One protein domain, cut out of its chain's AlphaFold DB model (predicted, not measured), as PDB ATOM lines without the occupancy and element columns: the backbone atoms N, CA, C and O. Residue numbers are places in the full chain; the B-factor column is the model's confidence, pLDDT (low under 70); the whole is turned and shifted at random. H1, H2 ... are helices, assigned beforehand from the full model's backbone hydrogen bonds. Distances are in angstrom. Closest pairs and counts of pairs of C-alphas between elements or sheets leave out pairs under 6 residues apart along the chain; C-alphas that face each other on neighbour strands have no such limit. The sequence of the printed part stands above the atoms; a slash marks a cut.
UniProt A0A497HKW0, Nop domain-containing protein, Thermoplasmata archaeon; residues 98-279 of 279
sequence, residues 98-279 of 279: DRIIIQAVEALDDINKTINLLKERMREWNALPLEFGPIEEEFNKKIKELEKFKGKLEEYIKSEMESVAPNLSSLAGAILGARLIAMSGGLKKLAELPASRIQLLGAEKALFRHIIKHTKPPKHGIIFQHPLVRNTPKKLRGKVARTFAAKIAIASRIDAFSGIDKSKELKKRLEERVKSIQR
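What this domain is: This is residues 98 to 279 of the 279 residues of the protein "Nop domain-containing protein" of Thermoplasmata archaeon (UniProt A0A497HKW0). A long hairpin of two helices, H1 and H2, runs out as an arm from a head of shorter helices grouped round H10, and the arm makes much of the greatest length. In the head, H10 and H11 lie side by side as a second hairpin, H3 runs along both, H4 packs across H1 and H2 at the base of the arm, and H7 lies off to one side, touching no other helix. The printed part has 182 residues with eleven named helices, H1 to H11 in order along the chain, and no named strand; its class is all helix. It is only just loose, close to compact, with a radius of gyration of the C-alphas of 19.5 A, and spans 58 by 41 by 33 A.

Where its parts are: Find C-alpha 98 at (273.799, 257.715, 220.895); from there H1 runs through residues 98 to 126, 41.9 A from first to last C-alpha. H2, the longest helix, begins at C-alpha 134 at (275.499, 215.143, 217.320) and runs back through residues 134 to 164, over 45.1 A. Then come short helices: H3, residues 166 to 172; H4, residues 174 to 184, 15.4 A long; H5, residues 187 to 192; H6, residues 195 to 200; H7, residues 204 to 213, 13.7 A long; H8, residues 222 to 225; and H9, residues 227 to 230. Look next at H10, residues 237 to 257, which is 30.1 A long, and at H11, residues 263 to 278, which is 22.6 A long and ends with C-alpha 278 at (249.847, 254.183, 246.445).

How they stand to each other: Start at the hub, H10, which touches six other helices. It forms a helical hairpin with H11, at a shallow tilt of 14 degrees, opposite ways; their closest C-alphas, Val 240 and Val 274, are 6.2 A apart. With residues 247 to 255 alone, H10 touches H3, at a shallow tilt of 11 degrees, opposite ways; look at the C-alphas of Asn 167 and Ala 251, the closest, 5.2 A apart. H5 and H6 touch H10 at steep tilts of 65 and 61 degrees, with the closest C-alphas at Ala 191 and Arg 253, 4.5 A, and at Ala 195 and Ala 246, 4.9 A. H9 touches H10 with Val 229 and Ala 241 closest, at 6.0 A, and H8 only just touches it, with 3 pairs of C-alphas within 8 A, the closest being Ile 223 and Ala 241 at 7.2 A. H4 touches H2 about perpendicular, at 79 degrees, with the C-alphas of Lys 158 and Ala 174 closest, at 5.1 A. H4 touches residues 98 to 106 of H1, with Ile 102 and Ala 182 closest, at 4.8 A. H1 and H2 form the other helical hairpin, at a shallow tilt of 23 degrees, opposite ways, with the C-alphas of Ile 101 and Ile 157 closest, at 6.2 A. H7 is close to H6 but not clearly touching, with Leu 200 and Leu 207 closest, at 7.8 A. On the backbone, every O i to N i+4 pair is within hydrogen-bond range in H1, H2, H3, H4, H5, H7, H10 and H11; H6 has 1 of 2, and H8 and H9 are too short for such a pair.

The domain as a whole: The two C-alphas farthest apart are those of Pro 129 and Ser 258, 62.1 A. Residues 127 to 135 stand free. The printed part has no cut and no long link, and residue 279 is the chain's last. The mean pLDDT of the printed part is 94.7, and no printed residue is under 70.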
ATOM      1  N   ASP A  98     275.064 258.418 220.688       84.19
ATOM      2  CA  ASP A  98     273.799 257.715 220.895       84.19
ATOM      3  C   ASP A  98     273.436 256.766 219.738       84.19
ATOM      4  O   ASP A  98     272.667 255.831 219.950       84.19
ATOM      5  N   ARG A  99     274.028 256.909 218.540       90.38
ATOM      6  CA  ARG A  99     273.822 255.970 217.420       90.38
ATOM      7  C   ARG A  99     274.309 254.566 217.747       90.38
ATOM      8  O   ARG A  99     273.637 253.602 217.389       90.38
ATOM      9  N   ILE A 100     275.428 254.455 218.453       91.75
ATOM     10  CA  ILE A 100     275.985 253.173 218.891       91.75
ATOM     11  C   ILE A 100     275.005 252.471 219.837       91.75
ATOM     12  O   ILE A 100     274.713 251.293 219.657       91.75
ATOM     13  N   ILE A 101     274.424 253.216 220.783       94.25
ATOM     14  CA  ILE A 101     273.424 252.700 221.731       94.25
ATOM     15  C   ILE A 101     272.182 252.188 220.998       94.25
ATOM     16  O   ILE A 101     271.675 251.117 221.329       94.25
ATOM     17  N   ILE A 102     271.707 252.930 219.992       95.19
ATOM     18  CA  ILE A 102     270.556 252.523 219.174       95.19
ATOM     19  C   ILE A 102     270.849 251.196 218.467       95.19
ATOM     20  O   ILE A 102     270.063 250.262 218.581       95.19
ATOM     21  N   GLN A 103     271.990 251.090 217.784       95.50
ATOM     22  CA  GLN A 103     272.347 249.860 217.071       95.50
ATOM     23  C   GLN A 103     272.560 248.681 218.026       95.50
ATOM     24  O   GLN A 103     272.108 247.573 217.749       95.50
ATOM     25  N   ALA A 104     273.191 248.914 219.177       96.19
ATOM     26  CA  ALA A 104     273.414 247.876 220.172       96.19
ATOM     27  C   ALA A 104     272.094 247.343 220.754       96.19
ATOM     28  O   ALA A 104     271.942 246.133 220.907       96.19
ATOM     29  N   VAL A 105     271.121 248.213 221.056       97.25
ATOM     30  CA  VAL A 105     269.836 247.768 221.616       97.25
ATOM     31  C   VAL A 105     268.938 247.094 220.575       97.25
ATOM     32  O   VAL A 105     268.248 246.135 220.913       97.25
ATOM     33  N   GLU A 106     268.981 247.533 219.314       97.19
ATOM     34  CA  GLU A 106     268.307 246.852 218.199       97.19
ATOM     35  C   GLU A 106     268.889 245.446 217.996       97.19
ATOM     36  O   GLU A 106     268.145 244.466 218.003       97.19
ATOM     37  N   ALA A 107     270.220 245.324 217.961       97.88
ATOM     38  CA  ALA A 107     270.895 244.031 217.886       97.88
ATOM     39  C   ALA A 107     270.563 243.131 219.089       97.88
ATOM     40  O   ALA A 107     270.350 241.929 218.929       97.88
ATOM     41  N   LEU A 108     270.470 243.696 220.299       98.00
ATOM     42  CA  LEU A 108     270.056 242.958 221.491       98.00
ATOM     43  C   LEU A 108     268.634 242.398 221.343       98.00
ATOM     44  O   LEU A 108     268.375 241.258 221.739       98.00
ATOM     45  N   ASP A 109     267.706 243.184 220.800       96.62
ATOM     46  CA  ASP A 109     266.324 242.758 220.579       96.62
ATOM     47  C   ASP A 109     266.238 241.672 219.489       96.62
ATOM     48  O   ASP A 109     265.524 240.678 219.675       96.62
ATOM     49  N   ASP A 110     267.032 241.782 218.422       97.94
ATOM     50  CA  ASP A 110     267.139 240.769 217.366       97.94
ATOM     51  C   ASP A 110     267.736 239.450 217.873       97.94
ATOM     52  O   ASP A 110     267.205 238.369 217.598       97.94
ATOM     53  N   ILE A 111     268.800 239.514 218.680       97.56
ATOM     54  CA  ILE A 111     269.396 238.338 219.327       97.56
ATOM     55  C   ILE A 111     268.386 237.677 220.263       97.56
ATOM     56  O   ILE A 111     268.216 236.460 220.220       97.56
ATOM     57  N   ASN A 112     267.674 238.457 221.080       97.38
ATOM     58  CA  ASN A 112     266.633 237.928 221.962       97.38
ATOM     59  C   ASN A 112     265.535 237.198 221.184       97.38
ATOM     60  O   ASN A 112     265.130 236.100 221.568       97.38
ATOM     61  N   LYS A 113     265.063 237.790 220.083       98.00
ATOM     62  CA  LYS A 113     264.063 237.167 219.212       98.00
ATOM     63  C   LYS A 113     264.594 235.870 218.604       98.00
ATOM     64  O   LYS A 113     263.886 234.867 218.609       98.00
ATOM     65  N   THR A 114     265.838 235.878 218.142       98.06
ATOM     66  CA  THR A 114     266.496 234.713 217.539       98.06
ATOM     67  C   THR A 114     266.655 233.582 218.553       98.06
ATOM     68  O   THR A 114     266.246 232.461 218.276       98.06
ATOM     69  N   ILE A 115     267.154 233.868 219.762       97.62
ATOM     70  CA  ILE A 115     267.269 232.883 220.850       97.62
ATOM     71  C   ILE A 115     265.907 232.256 221.159       97.62
ATOM     72  O   ILE A 115     265.825 231.041 221.316       97.62
ATOM     73  N   ASN A 116     264.839 233.057 221.231       97.75
ATOM     74  CA  ASN A 116     263.498 232.536 221.500       97.75
ATOM     75  C   ASN A 116     263.025 231.584 220.393       97.75
ATOM     76  O   ASN A 116     262.597 230.478 220.709       97.75
ATOM     77  N   LEU A 117     263.185 231.962 219.121       97.88
ATOM     78  CA  LEU A 117     262.823 231.109 217.983       97.88
ATOM     79  C   LEU A 117     263.614 229.792 217.968       97.88
ATOM     80  O   LEU A 117     263.044 228.723 217.754       97.88
ATOM     81  N   LEU A 118     264.923 229.849 218.230       96.56
ATOM     82  CA  LEU A 118     265.768 228.654 218.291       96.56
ATOM     83  C   LEU A 118     265.388 227.752 219.472       96.56
ATOM     84  O   LEU A 118     265.331 226.536 219.324       96.56
ATOM     85  N   LYS A 119     265.068 228.330 220.635       96.06
ATOM     86  CA  LYS A 119     264.599 227.570 221.801       96.06
ATOM     87  C   LYS A 119     263.235 226.929 221.583       96.06
ATOM     88  O   LYS A 119     263.008 225.835 222.088       96.06
ATOM     89  N   GLU A 120     262.327 227.594 220.877       96.44
ATOM     90  CA  GLU A 120     261.042 227.011 220.480       96.44
ATOM     91  C   GLU A 120     261.265 225.813 219.553       96.44
ATOM     92  O   GLU A 120     260.767 224.729 219.840       96.44
ATOM     93  N   ARG A 121     262.123 225.960 218.531       95.31
ATOM     94  CA  ARG A 121     262.512 224.849 217.647       95.31
ATOM     95  C   ARG A 121     263.133 223.682 218.415       95.31
ATOM     96  O   ARG A 121     262.775 222.538 218.162       95.31
ATOM     97  N   MET A 122     264.008 223.972 219.379       92.62
ATOM     98  CA  MET A 122     264.634 222.948 220.218       92.62
ATOM     99  C   MET A 122     263.607 222.167 221.041       92.62
ATOM    100  O   MET A 122     263.694 220.952 221.168       92.62
ATOM    101  N   ARG A 123     262.600 222.857 221.591       92.75
ATOM    102  CA  ARG A 123     261.516 222.198 222.332       92.75
ATOM    103  C   ARG A 123     260.706 221.268 221.439       92.75
ATOM    104  O   ARG A 123     260.308 220.209 221.905       92.75
ATOM    105  N   GLU A 124     260.460 221.662 220.192       93.69
ATOM    106  CA  GLU A 124     259.774 220.806 219.221       93.69
ATOM    107  C   GLU A 124     260.603 219.566 218.873       93.69
ATOM    108  O   GLU A 124     260.048 218.475 218.825       93.69
ATOM    109  N   TRP A 125     261.919 219.707 218.683       92.94
ATOM    110  CA  TRP A 125     262.812 218.569 218.434       92.94
ATOM    111  C   TRP A 125     262.830 217.591 219.607       92.94
ATOM    112  O   TRP A 125     262.590 216.405 219.409       92.94
ATOM    113  N   ASN A 126     262.982 218.098 220.831       88.69
ATOM    114  CA  ASN A 126     263.009 217.275 222.044       88.69
ATOM    115  C   ASN A 126     261.676 216.572 222.341       88.69
ATOM    116  O   ASN A 126     261.630 215.673 223.176       88.69
ATOM    117  N   ALA A 127     260.578 217.012 221.722       93.31
ATOM    118  CA  ALA A 127     259.272 216.380 221.862       93.31
ATOM    119  C   ALA A 127     259.075 215.196 220.900       93.31
ATOM    120  O   ALA A 127     258.106 214.451 221.049       93.31
ATOM    121  N   LEU A 128     259.954 215.028 219.907       92.50
ATOM    122  CA  LEU A 128     259.887 213.906 218.981       92.50
ATOM    123  C   LEU A 128     260.489 212.651 219.627       92.50
ATOM    124  O   LEU A 128     261.500 212.742 220.318       92.50
ATOM    125  N   PRO A 129     259.930 211.458 219.365       90.44
ATOM    126  CA  PRO A 129     260.492 210.192 219.834       90.44
ATOM    127  C   PRO A 129     261.682 209.744 218.961       90.44
ATOM    128  O   PRO A 129     261.791 208.570 218.616       90.44
ATOM    129  N   LEU A 130     262.520 210.687 218.520       88.00
ATOM    130  CA  LEU A 130     263.616 210.485 217.573       88.00
ATOM    131  C   LEU A 130     264.885 211.149 218.109       88.00
ATOM    132  O   LEU A 130     264.823 212.247 218.655       88.00
ATOM    133  N   GLU A 131     266.034 210.513 217.895       83.69
ATOM    134  CA  GLU A 131     267.334 211.094 218.228       83.69
ATOM    135  C   GLU A 131     267.896 211.863 217.032       83.69
ATOM    136  O   GLU A 131     268.013 211.335 215.925       83.69
ATOM    137  N   PHE A 132     268.279 213.117 217.263       83.69
ATOM    138  CA  PHE A 132     268.922 213.951 216.246       83.69
ATOM    139  C   PHE A 132     270.443 213.727 216.184       83.69
ATOM    140  O   PHE A 132     271.097 214.146 215.230       83.69
ATOM    141  N   GLY A 133     271.019 213.031 217.168       88.50
ATOM    142  CA  GLY A 133     272.449 212.752 217.227       88.50
ATOM    143  C   GLY A 133     273.293 214.016 217.474       88.50
ATOM    144  O   GLY A 133     272.814 214.969 218.092       88.50
ATOM    145  N   PRO A 134     274.548 214.072 216.984       91.25
ATOM    146  CA  PRO A 134     275.499 215.143 217.320       91.25
ATOM    147  C   PRO A 134     275.040 216.569 216.973       91.25
ATOM    148  O   PRO A 134     275.487 217.535 217.594       91.25
ATOM    149  N   ILE A 135     274.133 216.722 216.000       92.50
ATOM    150  CA  ILE A 135     273.624 218.038 215.588       92.50
ATOM    151  C   ILE A 135     272.824 218.724 216.704       92.50
ATOM    152  O   ILE A 135     272.798 219.952 216.781       92.50
ATOM    153  N   GLU A 136     272.197 217.948 217.592       91.00
ATOM    154  CA  GLU A 136     271.429 218.466 218.722       91.00
ATOM    155  C   GLU A 136     272.334 219.204 219.719       91.00
ATOM    156  O   GLU A 136     272.023 220.306 220.191       91.00
ATOM    157  N   GLU A 137     273.496 218.620 220.012       90.31
ATOM    158  CA  GLU A 137     274.499 219.220 220.888       90.31
ATOM    159  C   GLU A 137     275.087 220.494 220.273       90.31
ATOM    160  O   GLU A 137     275.226 221.511 220.964       90.31
ATOM    161  N   GLU A 138     275.385 220.474 218.971       93.75
ATOM    162  CA  GLU A 138     275.890 221.640 218.243       93.75
ATOM    163  C   GLU A 138     274.868 222.788 218.234       93.75
ATOM    164  O   GLU A 138     275.213 223.942 218.519       93.75
ATOM    165  N   PHE A 139     273.591 222.478 218.003       93.88
ATOM    166  CA  PHE A 139     272.510 223.458 218.028       93.88
ATOM    167  C   PHE A 139     272.357 224.101 219.415       93.88
ATOM    168  O   PHE A 139     272.338 225.331 219.547       93.88
ATOM    169  N   ASN A 140     272.354 223.288 220.477       93.44
ATOM    170  CA  ASN A 140     272.347 223.768 221.861       93.44
ATOM    171  C   ASN A 140     273.565 224.642 222.184       93.44
ATOM    172  O   ASN A 140     273.441 225.668 222.863       93.44
ATOM    173  N   LYS A 141     274.752 224.259 221.701       95.81
ATOM    174  CA  LYS A 141     275.972 225.056 221.857       95.81
ATOM    175  C   LYS A 141     275.813 226.421 221.192       95.81
ATOM    176  O   LYS A 141     276.142 227.429 221.820       95.81
ATOM    177  N   LYS A 142     275.234 226.482 219.989       96.38
ATOM    178  CA  LYS A 142     274.981 227.748 219.289       96.38
ATOM    179  C   LYS A 142     274.009 228.655 220.041       96.38
ATOM    180  O   LYS A 142     274.265 229.852 220.161       96.38
ATOM    181  N   ILE A 143     272.943 228.096 220.620       96.44
ATOM    182  CA  ILE A 143     272.021 228.852 221.486       96.44
ATOM    183  C   ILE A 143     272.775 229.433 222.690       96.44
ATOM    184  O   ILE A 143     272.664 230.628 222.962       96.44
ATOM    185  N   LYS A 144     273.590 228.622 223.378       96.88
ATOM    186  CA  LYS A 144     274.391 229.077 224.530       96.88
ATOM    187  C   LYS A 144     275.396 230.169 224.148       96.88
ATOM    188  O   LYS A 144     275.627 231.088 224.930       96.88
ATOM    189  N   GLU A 145     276.009 230.090 222.968       97.56
ATOM    190  CA  GLU A 145     276.895 231.143 222.451       97.56
ATOM    191  C   GLU A 145     276.148 232.467 222.256       97.56
ATOM    192  O   GLU A 145     276.635 233.512 222.694       97.56
ATOM    193  N   LEU A 146     274.946 232.425 221.671       97.62
ATOM    194  CA  LEU A 146     274.098 233.608 221.508       97.62
ATOM    195  C   LEU A 146     273.671 234.197 222.856       97.62
ATOM    196  O   LEU A 146     273.695 235.413 223.021       97.62
ATOM    197  N   GLU A 147     273.334 233.364 223.844       97.38
ATOM    198  CA  GLU A 147     273.012 233.824 225.202       97.38
ATOM    199  C   GLU A 147     274.198 234.509 225.887       97.38
ATOM    200  O   GLU A 147     274.036 235.560 226.509       97.38
ATOM    201  N   LYS A 148     275.407 233.952 225.741       97.50
ATOM    202  CA  LYS A 148     276.632 234.586 226.250       97.50
ATOM    203  C   LYS A 148     276.889 235.924 225.563       97.50
ATOM    204  O   LYS A 148     277.238 236.896 226.228       97.50
ATOM    205  N   PHE A 149     276.719 235.987 224.243       97.25
ATOM    206  CA  PHE A 149     276.910 237.224 223.489       97.25
ATOM    207  C   PHE A 149     275.872 238.289 223.860       97.25
ATOM    208  O   PHE A 149     276.234 239.445 224.067       97.25
ATOM    209  N   LYS A 150     274.610 237.889 224.048       97.50
ATOM    210  CA  LYS A 150     273.549 238.745 224.581       97.50
ATOM    211  C   LYS A 150     273.969 239.400 225.902       97.50
ATOM    212  O   LYS A 150     273.831 240.610 226.032       97.50
ATOM    213  N   GLY A 151     274.511 238.630 226.852       97.38
ATOM    214  CA  GLY A 151     274.986 239.167 228.136       97.38
ATOM    215  C   GLY A 151     276.082 240.226 227.971       97.38
ATOM    216  O   GLY A 151     275.981 241.311 228.535       97.38
ATOM    217  N   LYS A 152     277.075 239.964 227.109       97.31
ATOM    218  CA  LYS A 152     278.129 240.945 226.782       97.31
ATOM    219  C   LYS A 152     277.561 242.229 226.174       97.31
ATOM    220  O   LYS A 152     278.039 243.321 226.466       97.31
ATOM    221  N   LEU A 153     276.542 242.105 225.325       96.56
ATOM    222  CA  LEU A 153     275.893 243.248 224.695       96.56
ATOM    223  C   LEU A 153     275.073 244.070 225.701       96.56
ATOM    224  O   LEU A 153     275.070 245.296 225.626       96.56
ATOM    225  N   GLU A 154     274.421 243.425 226.673       97.50
ATOM    226  CA  GLU A 154     273.737 244.113 227.776       97.50
ATOM    227  C   GLU A 154     274.717 244.921 228.641       97.50
ATOM    228  O   GLU A 154     274.430 246.072 228.978       97.50
ATOM    229  N   GLU A 155     275.883 244.353 228.959       97.31
ATOM    230  CA  GLU A 155     276.955 245.047 229.686       97.31
ATOM    231  C   GLU A 155     277.507 246.237 228.895       97.31
ATOM    232  O   GLU A 155     277.651 247.328 229.447       97.31
ATOM    233  N   TYR A 156     277.729 246.056 227.592       96.56
ATOM    234  CA  TYR A 156     278.161 247.126 226.698       96.56
ATOM    235  C   TYR A 156     277.152 248.282 226.637       96.56
ATOM    236  O   TYR A 156     277.508 249.447 226.804       96.56
ATOM    237  N   ILE A 157     275.860 247.979 226.467       96.81
ATOM    238  CA  ILE A 157     274.809 249.007 226.483       96.81
ATOM    239  C   ILE A 157     274.793 249.729 227.829       96.81
ATOM    240  O   ILE A 157     274.577 250.939 227.868       96.81
ATOM    241  N   LYS A 158     275.023 249.014 228.936       96.88
ATOM    242  CA  LYS A 158     275.075 249.615 230.269       96.88
ATOM    243  C   LYS A 158     276.205 250.636 230.389       96.88
ATOM    244  O   LYS A 158     275.922 251.758 230.809       96.88
ATOM    245  N   SER A 159     277.429 250.292 229.983       95.94
ATOM    246  CA  SER A 159     278.561 251.227 230.038       95.94
ATOM    247  C   SER A 159     278.351 252.445 229.137       95.94
ATOM    248  O   SER A 159     278.587 253.578 229.556       95.94
ATOM    249  N   GLU A 160     277.837 252.239 227.921       94.88
ATOM    250  CA  GLU A 160     277.561 253.342 226.994       94.88
ATOM    251  C   GLU A 160     276.445 254.258 227.514       94.88
ATOM    252  O   GLU A 160     276.554 255.483 227.452       94.88
ATOM    253  N   MET A 161     275.384 253.691 228.093       95.19
ATOM    254  CA  MET A 161     274.284 254.463 228.675       95.19
ATOM    255  C   MET A 161     274.704 255.274 229.901       95.19
ATOM    256  O   MET A 161     274.191 256.373 230.088       95.19
ATOM    257  N   GLU A 162     275.616 254.769 230.732       93.38
ATOM    258  CA  GLU A 162     276.174 255.524 231.864       93.38
ATOM    259  C   GLU A 162     276.994 256.735 231.394       93.38
ATOM    260  O   GLU A 162     276.949 257.787 232.026       93.38
ATOM    261  N   SER A 163     277.675 256.616 230.252       91.75
ATOM    262  CA  SER A 163     278.441 257.703 229.635       91.75
ATOM    263  C   SER A 163     277.555 258.726 228.910       91.75
ATOM    264  O   SER A 163     277.761 259.933 229.029       91.75
ATOM    265  N   VAL A 164     276.556 258.262 228.151       92.25
ATOM    266  CA  VAL A 164     275.742 259.115 227.266       92.25
ATOM    267  C   VAL A 164     274.508 259.692 227.959       92.25
ATOM    268  O   VAL A 164     274.134 260.832 227.687       92.25
ATOM    269  N   ALA A 165     273.843 258.918 228.818       94.88
ATOM    270  CA  ALA A 165     272.582 259.307 229.448       94.88
ATOM    271  C   ALA A 165     272.472 258.774 230.897       94.88
ATOM    272  O   ALA A 165     271.614 257.926 231.189       94.88
ATOM    273  N   PRO A 166     273.331 259.251 231.822       94.75
ATOM    274  CA  PRO A 166     273.393 258.760 233.200       94.75
ATOM    275  C   PRO A 166     272.088 258.977 233.975       94.75
ATOM    276  O   PRO A 166     271.658 258.092 234.727       94.75
ATOM    277  N   ASN A 167     271.405 260.112 233.778       95.88
ATOM    278  CA  ASN A 167     270.156 260.396 234.485       95.88
ATOM    279  C   ASN A 167     269.045 259.439 234.039       95.88
ATOM    280  O   ASN A 167     268.316 258.887 234.872       95.88
ATOM    281  N   LEU A 168     268.918 259.222 232.729       95.56
ATOM    282  CA  LEU A 168     267.958 258.288 232.155       95.56
ATOM    283  C   LEU A 168     268.258 256.845 232.572       95.56
ATOM    284  O   LEU A 168     267.339 256.133 232.985       95.56
ATOM    285  N   SER A 169     269.528 256.432 232.506       95.75
ATOM    286  CA  SER A 169     269.981 255.094 232.903       95.75
ATOM    287  C   SER A 169     269.654 254.804 234.371       95.75
ATOM    288  O   SER A 169     269.090 253.759 234.689       95.75
ATOM    289  N   SER A 170     269.890 255.764 235.267       94.75
ATOM    290  CA  SER A 170     269.588 255.614 236.695       94.75
ATOM    291  C   SER A 170     268.085 255.515 237.002       94.75
ATOM    292  O   SER A 170     267.677 254.798 237.920       94.75
ATOM    293  N   LEU A 171     267.237 256.210 236.232       94.62
ATOM    294  CA  LEU A 171     265.783 256.198 236.432       94.62
ATOM    295  C   LEU A 171     265.080 254.995 235.805       94.62
ATOM    296  O   LEU A 171     264.175 254.436 236.424       94.62
ATOM    297  N   ALA A 172     265.421 254.658 234.561       94.81
ATOM    298  CA  ALA A 172     264.716 253.651 233.771       94.81
ATOM    299  C   ALA A 172     265.475 252.325 233.640       94.81
ATOM    300  O   ALA A 172     264.885 251.330 233.218       94.81
ATOM    301  N   GLY A 173     266.753 252.296 234.011       96.06
ATOM    302  CA  GLY A 173     267.685 251.231 233.663       96.06
ATOM    303  C   GLY A 173     268.262 251.427 232.258       96.06
ATOM    304  O   GLY A 173     267.593 251.954 231.366       96.06
ATOM    305  N   ALA A 174     269.494 250.957 232.053       96.62
ATOM    306  CA  ALA A 174     270.222 251.128 230.796       96.62
ATOM    307  C   ALA A 174     269.457 250.584 229.579       96.62
ATOM    308  O   ALA A 174     269.263 251.305 228.608       96.62
ATOM    309  N   ILE A 175     268.946 249.349 229.650       97.38
ATOM    310  CA  ILE A 175     268.272 248.702 228.512       97.38
ATOM    311  C   ILE A 175     266.987 249.439 228.115       97.38
ATOM    312  O   ILE A 175     266.766 249.724 226.941       97.38
ATOM    313  N   LEU A 176     266.131 249.788 229.082       97.62
ATOM    314  CA  LEU A 176     264.895 250.517 228.784       97.62
ATOM    315  C   LEU A 176     265.190 251.943 228.300       97.62
ATOM    316  O   LEU A 176     264.530 252.414 227.377       97.62
ATOM    317  N   GLY A 177     266.183 252.614 228.891       97.38
ATOM    318  CA  GLY A 177     266.653 253.922 228.437       97.38
ATOM    319  C   GLY A 177     267.149 253.884 226.989       97.38
ATOM    320  O   GLY A 177     266.700 254.687 226.173       97.38
ATOM    321  N   ALA A 178     267.979 252.897 226.648       97.50
ATOM    322  CA  ALA A 178     268.469 252.673 225.293       97.50
ATOM    323  C   ALA A 178     267.317 252.433 224.305       97.50
ATOM    324  O   ALA A 178     267.264 253.075 223.256       97.50
ATOM    325  N   ARG A 179     266.328 251.599 224.667       98.00
ATOM    326  CA  ARG A 179     265.131 251.401 223.831       98.00
ATOM    327  C   ARG A 179     264.342 252.699 223.630       98.00
ATOM    328  O   ARG A 179     263.906 252.974 222.519       98.00
ATOM    329  N   LEU A 180     264.178 253.534 224.660       97.69
ATOM    330  CA  LEU A 180     263.494 254.831 224.529       97.69
ATOM    331  C   LEU A 180     264.229 255.786 223.572       97.69
ATOM    332  O   LEU A 180     263.578 256.482 222.786       97.69
ATOM    333  N   ILE A 181     265.565 255.800 223.618       96.81
ATOM    334  CA  ILE A 181     266.416 256.566 222.695       96.81
ATOM    335  C   ILE A 181     266.240 256.049 221.261       96.81
ATOM    336  O   ILE A 181     265.985 256.849 220.357       96.81
ATOM    337  N   ALA A 182     266.295 254.729 221.062       96.62
ATOM    338  CA  ALA A 182     266.104 254.084 219.761       96.62
ATOM    339  C   ALA A 182     264.737 254.405 219.151       96.62
ATOM    340  O   ALA A 182     264.663 254.930 218.041       96.62
ATOM    341  N   MET A 183     263.656 254.225 219.911       96.00
ATOM    342  CA  MET A 183     262.292 254.506 219.445       96.00
ATOM    343  C   MET A 183     262.048 255.986 219.129       96.00
ATOM    344  O   MET A 183     261.200 256.314 218.301       96.00
ATOM    345  N   SER A 184     262.782 256.889 219.782       95.62
ATOM    346  CA  SER A 184     262.718 258.329 219.499       95.62
ATOM    347  C   SER A 184     263.621 258.739 218.330       95.62
ATOM    348  O   SER A 184     263.470 259.834 217.785       95.62
ATOM    349  N   GLY A 185     264.546 257.865 217.921       92.19
ATOM    350  CA  GLY A 185     265.531 258.103 216.873       92.19
ATOM    351  C   GLY A 185     266.670 259.036 217.293       92.19
ATOM    352  O   GLY A 185     267.141 259.797 216.440       92.19
ATOM    353  N   GLY A 186     267.037 259.025 218.581       94.31
ATOM    354  CA  GLY A 186     268.127 259.808 219.179       94.31
ATOM    355  C   GLY A 186     267.773 260.419 220.542       94.31
ATOM    356  O   GLY A 186     266.602 260.667 220.846       94.31
ATOM    357  N   LEU A 187     268.791 260.708 221.357       94.75
ATOM    358  CA  LEU A 187     268.649 261.277 222.702       94.75
ATOM    359  C   LEU A 187     268.095 262.707 222.652       94.75
ATOM    360  O   LEU A 187     267.183 263.045 223.406       94.75
ATOM    361  N   LYS A 188     268.578 263.530 221.710       93.62
ATOM    362  CA  LYS A 188     268.066 264.898 221.504       93.62
ATOM    363  C   LYS A 188     266.574 264.897 221.170       93.62
ATOM    364  O   LYS A 188     265.803 265.627 221.782       93.62
ATOM    365  N   LYS A 189     266.146 264.012 220.264       95.06
ATOM    366  CA  LYS A 189     264.724 263.876 219.911       95.06
ATOM    367  C   LYS A 189     263.892 263.422 221.102       95.06
ATOM    368  O   LYS A 189     262.812 263.959 221.315       95.06
ATOM    369  N   LEU A 190     264.391 262.469 221.896       96.81
ATOM    370  CA  LEU A 190     263.720 262.032 223.123       96.81
ATOM    371  C   LEU A 190     263.527 263.201 224.107       96.81
ATOM    372  O   LEU A 190     262.451 263.335 224.686       96.81
ATOM    373  N   ALA A 191     264.532 264.066 224.264       96.56
ATOM    374  CA  ALA A 191     264.472 265.244 225.133       96.56
ATOM    375  C   ALA A 191     263.421 266.286 224.694       96.56
ATOM    376  O   ALA A 191     262.821 266.970 225.535       96.56
ATOM    377  N   GLU A 192     263.167 266.387 223.390       96.75
ATOM    378  CA  GLU A 192     262.137 267.255 222.809       96.75
ATOM    379  C   GLU A 192     260.717 266.698 223.001       96.75
ATOM    380  O   GLU A 192     259.743 267.455 222.974       96.75
ATOM    381  N   LEU A 193     260.563 265.388 223.233       97.19
ATOM    382  CA  LEU A 193     259.239 264.789 223.367       97.19
ATOM    383  C   LEU A 193     258.514 265.263 224.643       97.19
ATOM    384  O   LEU A 193     259.104 265.380 225.725       97.19
ATOM    385  N   PRO A 194     257.185 265.472 224.571       98.00
ATOM    386  CA  PRO A 194     256.379 265.666 225.765       98.00
ATOM    387  C   PRO A 194     256.244 264.352 226.547       98.00
ATOM    388  O   PRO A 194     256.246 263.254 225.983       98.00
ATOM    389  N   ALA A 195     256.024 264.465 227.860       97.69
ATOM    390  CA  ALA A 195     255.856 263.309 228.744       97.69
ATOM    391  C   ALA A 195     254.699 262.386 228.315       97.69
ATOM    392  O   ALA A 195     254.793 261.170 228.462       97.69
ATOM    393  N   SER A 196     253.626 262.943 227.744       97.12
ATOM    394  CA  SER A 196     252.487 262.179 227.216       97.12
ATOM    395  C   SER A 196     252.873 261.258 226.057       97.12
ATOM    396  O   SER A 196     252.355 260.147 225.967       97.12
ATOM    397  N   ARG A 197     253.806 261.684 225.197       97.06
ATOM    398  CA  ARG A 197     254.317 260.855 224.103       97.06
ATOM    399  C   ARG A 197     255.267 259.789 224.629       97.06
ATOM    400  O   ARG A 197     255.086 258.625 224.296       97.06
ATOM    401  N   ILE A 198     256.193 260.159 225.519       97.88
ATOM    402  CA  ILE A 198     257.112 259.215 226.183       97.88
ATOM    403  C   ILE A 198     256.334 258.103 226.901       97.88
ATOM    404  O   ILE A 198     256.695 256.933 226.813       97.88
ATOM    405  N   GLN A 199     255.220 258.446 227.556       98.12
ATOM    406  CA  GLN A 199     254.349 257.482 228.228       98.12
ATOM    407  C   GLN A 199     253.838 256.380 227.289       98.12
ATOM    408  O   GLN A 199     253.623 255.253 227.741       98.12
ATOM    409  N   LEU A 200     253.617 256.699 226.011       97.56
ATOM    410  CA  LEU A 200     252.952 255.839 225.032       97.56
ATOM    411  C   LEU A 200     253.885 255.281 223.948       97.56
ATOM    412  O   LEU A 200     253.402 254.538 223.097       97.56
ATOM    413  N   LEU A 201     255.188 255.582 223.985       96.94
ATOM    414  CA  LEU A 201     256.175 254.985 223.073       96.94
ATOM    415  C   LEU A 201     256.090 253.455 223.134       96.94
ATOM    416  O   LEU A 201     256.186 252.883 224.215       96.94
ATOM    417  N   GLY A 202     255.879 252.790 222.001       95.00
ATOM    418  CA  GLY A 202     255.683 251.338 221.902       95.00
ATOM    419  C   GLY A 202     254.239 250.860 222.026       95.00
ATOM    420  O   GLY A 202     253.976 249.663 221.925       95.00
ATOM    421  N   ALA A 203     253.289 251.769 222.253       97.06
ATOM    422  CA  ALA A 203     251.857 251.481 222.233       97.06
ATOM    423  C   ALA A 203     251.156 252.054 220.993       97.06
ATOM    424  O   ALA A 203     249.932 252.185 220.997       97.06
ATOM    425  N   GLU A 204     251.891 252.372 219.925       94.94
ATOM    426  CA  GLU A 204     251.385 253.046 218.724       94.94
ATOM    427  C   GLU A 204     250.194 252.290 218.133       94.94
ATOM    428  O   GLU A 204     249.147 252.881 217.890       94.94
ATOM    429  N   LYS A 205     250.287 250.961 218.002       95.00
ATOM    430  CA  LYS A 205     249.183 250.126 217.493       95.00
ATOM    431  C   LYS A 205     247.897 250.279 218.315       95.00
ATOM    432  O   LYS A 205     246.805 250.332 217.754       95.00
ATOM    433  N   ALA A 206     248.010 250.336 219.643       95.81
ATOM    434  CA  ALA A 206     246.862 250.507 220.532       95.81
ATOM    435  C   ALA A 206     246.343 251.954 220.523       95.81
ATOM    436  O   ALA A 206     245.135 252.172 220.572       95.81
ATOM    437  N   LEU A 207     247.247 252.932 220.418       94.94
ATOM    438  CA  LEU A 207     246.916 254.348 220.311       94.94
ATOM    439  C   LEU A 207     246.166 254.645 219.009       94.94
ATOM    440  O   LEU A 207     245.091 255.232 219.053       94.94
ATOM    441  N   PHE A 208     246.667 254.177 217.866       95.75
ATOM    442  CA  PHE A 208     245.997 254.341 216.576       95.75
ATOM    443  C   PHE A 208     244.647 253.626 216.545       95.75
ATOM    444  O   PHE A 208     243.676 254.172 216.031       95.75
ATOM    445  N   ARG A 209     244.538 252.449 217.174       96.12
ATOM    446  CA  ARG A 209     243.243 251.775 217.339       96.12
ATOM    447  C   ARG A 209     242.257 252.621 218.145       96.12
ATOM    448  O   ARG A 209     241.094 252.678 217.768       96.12
ATOM    449  N   HIS A 210     242.703 253.288 219.210       95.56
ATOM    450  CA  HIS A 210     241.869 254.226 219.962       95.56
ATOM    451  C   HIS A 210     241.441 255.427 219.112       95.56
ATOM    452  O   HIS A 210     240.268 255.774 219.137       95.56
ATOM    453  N   ILE A 211     242.356 256.019 218.342       95.38
ATOM    454  CA  ILE A 211     242.050 257.180 217.492       95.38
ATOM    455  C   ILE A 211     241.023 256.816 216.411       95.38
ATOM    456  O   ILE A 211     240.084 257.567 216.193       95.38
ATOM    457  N   ILE A 212     241.178 255.655 215.768       96.06
ATOM    458  CA  ILE A 212     240.324 255.236 214.645       96.06
ATOM    459  C   ILE A 212     238.999 254.635 215.128       96.06
ATOM    460  O   ILE A 212     237.955 254.874 214.536       96.06
ATOM    461  N   LYS A 213     239.035 253.799 216.172       95.62
ATOM    462  CA  LYS A 213     237.887 252.986 216.615       95.62
ATOM    463  C   LYS A 213     237.292 253.439 217.951       95.62
ATOM    464  O   LYS A 213     236.494 252.705 218.524       95.62
ATOM    465  N   HIS A 214     237.735 254.569 218.506       93.62
ATOM    466  CA  HIS A 214     237.308 255.102 219.808       93.62
ATOM    467  C   HIS A 214     237.359 254.091 220.979       93.62
ATOM    468  O   HIS A 214     236.660 254.234 221.980       93.62
ATOM    469  N   THR A 215     238.221 253.066 220.902       95.19
ATOM    470  CA  THR A 215     238.412 252.078 221.985       95.19
ATOM    471  C   THR A 215     239.067 252.711 223.212       95.19
ATOM    472  O   THR A 215     239.547 253.826 223.135       95.19
ATOM    473  N   LYS A 216     239.194 252.033 224.359       93.38
ATOM    474  CA  LYS A 216     239.915 252.623 225.510       93.38
ATOM    475  C   LYS A 216     241.388 252.937 225.157       93.38
ATOM    476  O   LYS A 216     242.043 252.081 224.557       93.38
ATOM    477  N   PRO A 217     241.930 254.110 225.543       93.44
ATOM    478  CA  PRO A 217     243.308 254.478 225.230       93.44
ATOM    479  C   PRO A 217     244.324 253.617 225.999       93.44
ATOM    480  O   PRO A 217     244.054 253.194 227.133       93.44
ATOM    481  N   PRO A 218     245.521 253.378 225.429       96.25
ATOM    482  CA  PRO A 218     246.603 252.720 226.150       96.25
ATOM    483  C   PRO A 218     247.065 253.576 227.337       96.25
ATOM    484  O   PRO A 218     247.165 254.796 227.254       96.25
ATOM    485  N   LYS A 219     247.368 252.926 228.466       95.81
ATOM    486  CA  LYS A 219     247.832 253.614 229.687       95.81
ATOM    487  C   LYS A 219     249.347 253.810 229.729       95.81
ATOM    488  O   LYS A 219     249.827 254.626 230.510       95.81
ATOM    489  N   HIS A 220     250.087 253.013 228.971       96.75
ATOM    490  CA  HIS A 220     251.545 252.972 228.942       96.75
ATOM    491  C   HIS A 220     251.999 252.211 227.692       96.75
ATOM    492  O   HIS A 220     251.289 251.314 227.232       96.75
ATOM    493  N   GLY A 221     253.184 252.536 227.191       96.81
ATOM    494  CA  GLY A 221     253.899 251.755 226.191       96.81
ATOM    495  C   GLY A 221     255.023 250.935 226.813       96.81
ATOM    496  O   GLY A 221     254.814 250.245 227.815       96.81
ATOM    497  N   ILE A 222     256.221 251.028 226.242       97.19
ATOM    498  CA  ILE A 222     257.395 250.230 226.600       97.19
ATOM    499  C   ILE A 222     257.859 250.439 228.043       97.19
ATOM    500  O   ILE A 222     258.369 249.512 228.667       97.19
ATOM    501  N   ILE A 223     257.570 251.604 228.632       97.31
ATOM    502  CA  ILE A 223     257.845 251.893 230.048       97.31
ATOM    503  C   ILE A 223     257.153 250.920 231.019       97.31
ATOM    504  O   ILE A 223     257.509 250.864 232.194       97.31
ATOM    505  N   PHE A 224     256.187 250.124 230.544       97.19
ATOM    506  CA  PHE A 224     255.604 249.011 231.292       97.19
ATOM    507  C   PHE A 224     256.622 247.936 231.685       97.19
ATOM    508  O   PHE A 224     256.404 247.241 232.673       97.19
ATOM    509  N   GLN A 225     257.722 247.794 230.942       95.81
ATOM    510  CA  GLN A 225     258.781 246.832 231.253       95.81
ATOM    511  C   GLN A 225     259.477 247.147 232.586       95.81
ATOM    512  O   GLN A 225     259.980 246.232 233.236       95.81
ATOM    513  N   HIS A 226     259.469 248.410 233.027       96.94
ATOM    514  CA  HIS A 226     260.088 248.799 234.287       96.94
ATOM    515  C   HIS A 226     259.302 248.242 235.493       96.94
ATOM    516  O   HIS A 226     258.075 248.423 235.548       96.94
ATOM    517  N   PRO A 227     259.965 247.643 236.508       94.94
ATOM    518  CA  PRO A 227     259.299 247.054 237.676       94.94
ATOM    519  C   PRO A 227     258.340 248.010 238.392       94.94
ATOM    520  O   PRO A 227     257.250 247.606 238.794       94.94
ATOM    521  N   LEU A 228     258.697 249.300 238.465       94.38
ATOM    522  CA  LEU A 228     257.861 250.355 239.053       94.38
ATOM    523  C   LEU A 228     256.450 250.395 238.443       94.38
ATOM    524  O   LEU A 228     255.462 250.569 239.152       94.38
ATOM    525  N   VAL A 229     256.339 250.223 237.123       95.44
ATOM    526  CA  VAL A 229     255.056 250.273 236.409       95.44
ATOM    527  C   VAL A 229     254.415 248.886 236.363       95.44
ATOM    528  O   VAL A 229     253.214 248.764 236.624       95.44
ATOM    529  N   ARG A 230     255.201 247.840 236.068       96.12
ATOM    530  CA  ARG A 230     254.719 246.455 235.943       96.12
ATOM    531  C   ARG A 230     254.027 245.968 237.213       96.12
ATOM    532  O   ARG A 230     252.913 245.446 237.134       96.12
ATOM    533  N   ASN A 231     254.655 246.205 238.364       94.62
ATOM    534  CA  ASN A 231     254.201 245.700 239.659       94.62
ATOM    535  C   ASN A 231     253.086 246.565 240.275       94.62
ATOM    536  O   ASN A 231     252.445 246.158 241.237       94.62
ATOM    537  N   THR A 232     252.796 247.740 239.705       95.12
ATOM    538  CA  THR A 232     251.712 248.604 240.190       95.12
ATOM    539  C   THR A 232     250.327 248.011 239.847       95.12
ATOM    540  O   THR A 232     250.101 247.593 238.695       95.12
ATOM    541  N   PRO A 233     249.348 248.044 240.782       95.12
ATOM    542  CA  PRO A 233     247.969 247.617 240.536       95.12
ATOM    543  C   PRO A 233     247.329 248.284 239.310       95.12
ATOM    544  O   PRO A 233     247.514 249.477 239.056       95.12
ATOM    545  N   LYS A 234     246.496 247.544 238.559       93.50
ATOM    546  CA  LYS A 234     245.891 248.000 237.282       93.50
ATOM    547  C   LYS A 234     245.150 249.348 237.379       93.50
ATOM    548  O   LYS A 234     245.116 250.096 236.395       93.50
ATOM    549  N   LYS A 235     244.558 249.654 238.542       94.44
ATOM    550  CA  LYS A 235     243.848 250.919 238.819       94.44
ATOM    551  C   LYS A 235     244.808 252.117 238.877       94.44
ATOM    552  O   LYS A 235     244.522 253.154 238.286       94.44
ATOM    553  N   LEU A 236     245.973 251.953 239.507       95.44
ATOM    554  CA  LEU A 236     246.955 253.022 239.740       95.44
ATOM    555  C   LEU A 236     248.019 253.128 238.640       95.44
ATOM    556  O   LEU A 236     248.651 254.173 238.480       95.44
ATOM    557  N   ARG A 237     248.184 252.078 237.832       95.19
ATOM    558  CA  ARG A 237     249.254 251.962 236.833       95.19
ATOM    559  C   ARG A 237     249.354 253.141 235.868       95.19
ATOM    560  O   ARG A 237     250.455 253.570 235.554       95.19
ATOM    561  N   GLY A 238     248.224 253.702 235.433       95.69
ATOM    562  CA  GLY A 238     248.225 254.880 234.557       95.69
ATOM    563  C   GLY A 238     248.773 256.142 235.235       95.69
ATOM    564  O   GLY A 238     249.484 256.918 234.602       95.69
ATOM    565  N   LYS A 239     248.492 256.336 236.534       96.00
ATOM    566  CA  LYS A 239     249.021 257.467 237.317       96.00
ATOM    567  C   LYS A 239     250.536 257.329 237.524       96.00
ATOM    568  O   LYS A 239     251.267 258.305 237.349       96.00
ATOM    569  N   VAL A 240     251.001 256.115 237.830       96.81
ATOM    570  CA  VAL A 240     252.434 255.810 237.984       96.81
ATOM    571  C   VAL A 240     253.175 255.957 236.655       96.81
ATOM    572  O   VAL A 240     254.179 256.659 236.609       96.81
ATOM    573  N   ALA A 241     252.648 255.405 235.557       97.50
ATOM    574  CA  ALA A 241     253.245 255.531 234.225       97.50
ATOM    575  C   ALA A 241     253.406 256.996 233.787       97.50
ATOM    576  O   ALA A 241     254.460 257.374 233.288       97.50
ATOM    577  N   ARG A 242     252.394 257.841 234.032       97.44
ATOM    578  CA  ARG A 242     252.463 259.282 233.741       97.44
ATOM    579  C   ARG A 242     253.551 259.985 234.553       97.44
ATOM    580  O   ARG A 242     254.311 260.781 234.012       97.44
ATOM    581  N   THR A 243     253.631 259.678 235.847       97.19
ATOM    582  CA  THR A 243     254.652 260.243 236.743       97.19
ATOM    583  C   THR A 243     256.053 259.825 236.303       97.19
ATOM    584  O   THR A 243     256.961 260.652 236.245       97.19
ATOM    585  N   PHE A 244     256.213 258.554 235.939       97.38
ATOM    586  CA  PHE A 244     257.474 258.009 235.462       97.38
ATOM    587  C   PHE A 244     257.907 258.650 234.139       97.38
ATOM    588  O   PHE A 244     259.024 259.149 234.044       97.38
ATOM    589  N   ALA A 245     257.000 258.758 233.164       97.94
ATOM    590  CA  ALA A 245     257.267 259.423 231.891       97.94
ATOM    591  C   ALA A 245     257.642 260.905 232.061       97.94
ATOM    592  O   ALA A 245     258.518 261.402 231.358       97.94
ATOM    593  N   ALA A 246     257.033 261.610 233.021       97.81
ATOM    594  CA  ALA A 246     257.401 262.990 233.332       97.81
ATOM    595  C   ALA A 246     258.839 263.105 233.864       97.81
ATOM    596  O   ALA A 246     259.559 264.029 233.488       97.81
ATOM    597  N   LYS A 247     259.279 262.163 234.707       96.81
ATOM    598  CA  LYS A 247     260.659 262.134 235.212       96.81
ATOM    599  C   LYS A 247     261.664 261.709 234.146       96.81
ATOM    600  O   LYS A 247     262.716 262.333 234.067       96.81
ATOM    601  N   ILE A 248     261.304 260.759 233.282       97.38
ATOM    602  CA  ILE A 248     262.087 260.411 232.087       97.38
ATOM    603  C   ILE A 248     262.284 261.647 231.205       97.38
ATOM    604  O   ILE A 248     263.413 261.957 230.859       97.38
ATOM    605  N   ALA A 249     261.225 262.412 230.917       97.56
ATOM    606  CA  ALA A 249     261.327 263.616 230.087       97.56
ATOM    607  C   ALA A 249     262.309 264.656 230.660       97.56
ATOM    608  O   ALA A 249     263.036 265.306 229.917       97.56
ATOM    609  N   ILE A 250     262.326 264.825 231.986       96.31
ATOM    610  CA  ILE A 250     263.265 265.732 232.658       96.31
ATOM    611  C   ILE A 250     264.693 265.184 232.570       96.31
ATOM    612  O   ILE A 250     265.595 265.928 232.198       96.31
ATOM    613  N   ALA A 251     264.891 263.896 232.865       96.38
ATOM    614  CA  ALA A 251     266.199 263.251 232.778       96.38
ATOM    615  C   ALA A 251     266.787 263.335 231.366       96.38
ATOM    616  O   ALA A 251     267.906 263.803 231.210       96.38
ATOM    617  N   SER A 252     266.000 263.001 230.340       96.31
ATOM    618  CA  SER A 252     266.437 263.069 228.943       96.31
ATOM    619  C   SER A 252     266.850 264.481 228.523       96.31
ATOM    620  O   SER A 252     267.799 264.626 227.765       96.31
ATOM    621  N   ARG A 253     266.189 265.534 229.029       96.25
ATOM    622  CA  ARG A 253     266.600 266.928 228.769       96.25
ATOM    623  C   ARG A 253     267.914 267.287 229.441       96.25
ATOM    624  O   ARG A 253     268.739 267.954 228.828       96.25
ATOM    625  N   ILE A 254     268.103 266.858 230.684       95.19
ATOM    626  CA  ILE A 254     269.350 267.110 231.410       95.19
ATOM    627  C   ILE A 254     270.509 266.388 230.711       95.19
ATOM    628  O   ILE A 254     271.530 267.022 230.449       95.19
ATOM    629  N   ASP A 255     270.319 265.118 230.344       94.81
ATOM    630  CA  ASP A 255     271.314 264.322 229.618       94.81
ATOM    631  C   ASP A 255     271.641 264.933 228.243       94.81
ATOM    632  O   ASP A 255     272.805 265.021 227.871       94.81
ATOM    633  N   ALA A 256     270.638 265.418 227.500       93.25
ATOM    634  CA  ALA A 256     270.849 265.964 226.157       93.25
ATOM    635  C   ALA A 256     271.494 267.362 226.124       93.25
ATOM    636  O   ALA A 256     272.191 267.675 225.157       93.25
ATOM    637  N   PHE A 257     271.226 268.218 227.120       92.19
ATOM    638  CA  PHE A 257     271.572 269.649 227.050       92.19
ATOM    639  C   PHE A 257     272.500 270.151 228.157       92.19
ATOM    640  O   PHE A 257     273.180 271.152 227.950       92.19
ATOM    641  N   SER A 258     272.513 269.524 229.335       86.19
ATOM    642  CA  SER A 258     273.261 270.033 230.494       86.19
ATOM    643  C   SER A 258     274.439 269.151 230.893       86.19
ATOM    644  O   SER A 258     275.417 269.676 231.410       86.19
ATOM    645  N   GLY A 259     274.346 267.830 230.712       75.94
ATOM    646  CA  GLY A 259     275.398 266.881 231.102       75.94
ATOM    647  C   GLY A 259     275.652 266.777 232.615       75.94
ATOM    648  O   GLY A 259     276.598 266.121 233.035       75.94
ATOM    649  N   ILE A 260     274.822 267.421 233.446       88.69
ATOM    650  CA  ILE A 260     274.924 267.380 234.911       88.69
ATOM    651  C   ILE A 260     274.216 266.126 235.420       88.69
ATOM    652  O   ILE A 260     273.060 265.871 235.074       88.69
ATOM    653  N   ASP A 261     274.861 265.382 236.311       88.44
ATOM    654  CA  ASP A 261     274.212 264.264 236.985       88.44
ATOM    655  C   ASP A 261     273.296 264.753 238.127       88.44
ATOM    656  O   ASP A 261     273.741 265.288 239.142       88.44
ATOM    657  N   LYS A 262     271.984 264.564 237.953       90.62
ATOM    658  CA  LYS A 262     270.921 264.789 238.949       90.62
ATOM    659  C   LYS A 262     270.143 263.508 239.256       90.62
ATOM    660  O   LYS A 262     269.023 263.557 239.779       90.62
ATOM    661  N   SER A 263     270.721 262.352 238.955       87.44
ATOM    662  CA  SER A 263     270.054 261.054 239.032       87.44
ATOM    663  C   SER A 263     269.477 260.759 240.423       87.44
ATOM    664  O   SER A 263     268.308 260.382 240.544       87.44
ATOM    665  N   LYS A 264     270.241 261.027 241.493       90.81
ATOM    666  CA  LYS A 264     269.804 260.840 242.892       90.81
ATOM    667  C   LYS A 264     268.568 261.677 243.244       90.81
ATOM    668  O   LYS A 264     267.616 261.166 243.834       90.81
ATOM    669  N   GLU A 265     268.564 262.953 242.859       92.81
ATOM    670  CA  GLU A 265     267.460 263.882 243.132       92.81
ATOM    671  C   GLU A 265     266.186 263.458 242.388       92.81
ATOM    672  O   GLU A 265     265.094 263.408 242.964       92.81
ATOM    673  N   LEU A 266     266.320 263.115 241.104       92.69
ATOM    674  CA  LEU A 266     265.194 262.696 240.273       92.69
ATOM    675  C   LEU A 266     264.572 261.394 240.773       92.69
ATOM    676  O   LEU A 266     263.341 261.288 240.807       92.69
ATOM    677  N   LYS A 267     265.405 260.435 241.190       92.75
ATOM    678  CA  LYS A 267     264.959 259.152 241.734       92.75
ATOM    679  C   LYS A 267     264.190 259.339 243.039       92.75
ATOM    680  O   LYS A 267     263.063 258.860 243.145       92.75
ATOM    681  N   LYS A 268     264.719 260.142 243.968       93.94
ATOM    682  CA  LYS A 268     264.030 260.481 245.223       93.94
ATOM    683  C   LYS A 268     262.654 261.109 244.964       93.94
ATOM    684  O   LYS A 268     261.644 260.627 245.472       93.94
ATOM    685  N   ARG A 269     262.586 262.115 244.085       93.25
ATOM    686  CA  ARG A 269     261.320 262.781 243.715       93.25
ATOM    687  C   ARG A 269     260.321 261.841 243.032       93.25
ATOM    688  O   ARG A 269     259.111 262.032 243.160       93.25
ATOM    689  N   LEU A 270     260.799 260.873 242.247       93.31
ATOM    690  CA  LEU A 270     259.948 259.854 241.630       93.31
ATOM    691  C   LEU A 270     259.344 258.941 242.701       93.31
ATOM    692  O   LEU A 270     258.130 258.738 242.712       93.31
ATOM    693  N   GLU A 271     260.172 258.429 243.608       93.06
ATOM    694  CA  GLU A 271     259.753 257.532 244.686       93.06
ATOM    695  C   GLU A 271     258.746 258.201 245.631       93.06
ATOM    696  O   GLU A 271     257.712 257.608 245.937       93.06
ATOM    697  N   GLU A 272     258.985 259.453 246.027       93.81
ATOM    698  CA  GLU A 272     258.055 260.254 246.837       93.81
ATOM    699  C   GLU A 272     256.678 260.369 246.168       93.81
ATOM    700  O   GLU A 272     255.638 260.113 246.785       93.81
ATOM    701  N   ARG A 273     256.656 260.691 244.868       93.06
ATOM    702  CA  ARG A 273     255.404 260.853 244.125       93.06
ATOM    703  C   ARG A 273     254.679 259.526 243.919       93.06
ATOM    704  O   ARG A 273     253.453 259.497 244.002       93.06
ATOM    705  N   VAL A 274     255.396 258.427 243.689       92.38
ATOM    706  CA  VAL A 274     254.782 257.097 243.554       92.38
ATOM    707  C   VAL A 274     254.194 256.630 244.882       92.38
ATOM    708  O   VAL A 274     253.050 256.178 244.892       92.38
ATOM    709  N   LYS A 275     254.898 256.833 246.004       92.19
ATOM    710  CA  LYS A 275     254.369 256.545 247.347       92.19
ATOM    711  C   LYS A 275     253.074 257.312 247.620       92.19
ATOM    712  O   LYS A 275     252.121 256.721 248.110       92.19
ATOM    713  N   SER A 276     252.985 258.586 247.224       91.75
ATOM    714  CA  SER A 276     251.741 259.366 247.383       91.75
ATOM    715  C   SER A 276     250.558 258.872 246.539       91.75
ATOM    716  O   SER A 276     249.423 259.201 246.851       91.75
ATOM    717  N   ILE A 277     250.804 258.119 245.461       88.50
ATOM    718  CA  ILE A 277     249.751 257.558 244.595       88.50
ATOM    719  C   ILE A 277     249.262 256.202 245.126       88.50
ATOM    720  O   ILE A 277     248.165 255.771 244.773       88.50
ATOM    721  N   GLN A 278     250.116 255.506 245.880       80.88
ATOM    722  CA  GLN A 278     249.847 254.183 246.445       80.88
ATOM    723  C   GLN A 278     249.210 254.236 247.841       80.88
ATOM    724  O   GLN A 278     248.659 253.223 248.262       80.88
ATOM    725  N   ARG A 279     249.300 255.384 248.526       73.44
ATOM    726  CA  ARG A 279     248.454 255.734 249.677       73.44
ATOM    727  C   ARG A 279     247.035 256.031 249.204       73.44
ATOM    728  O   ARG A 279     246.105 255.610 249.914       73.44
TER     729      ARG A 279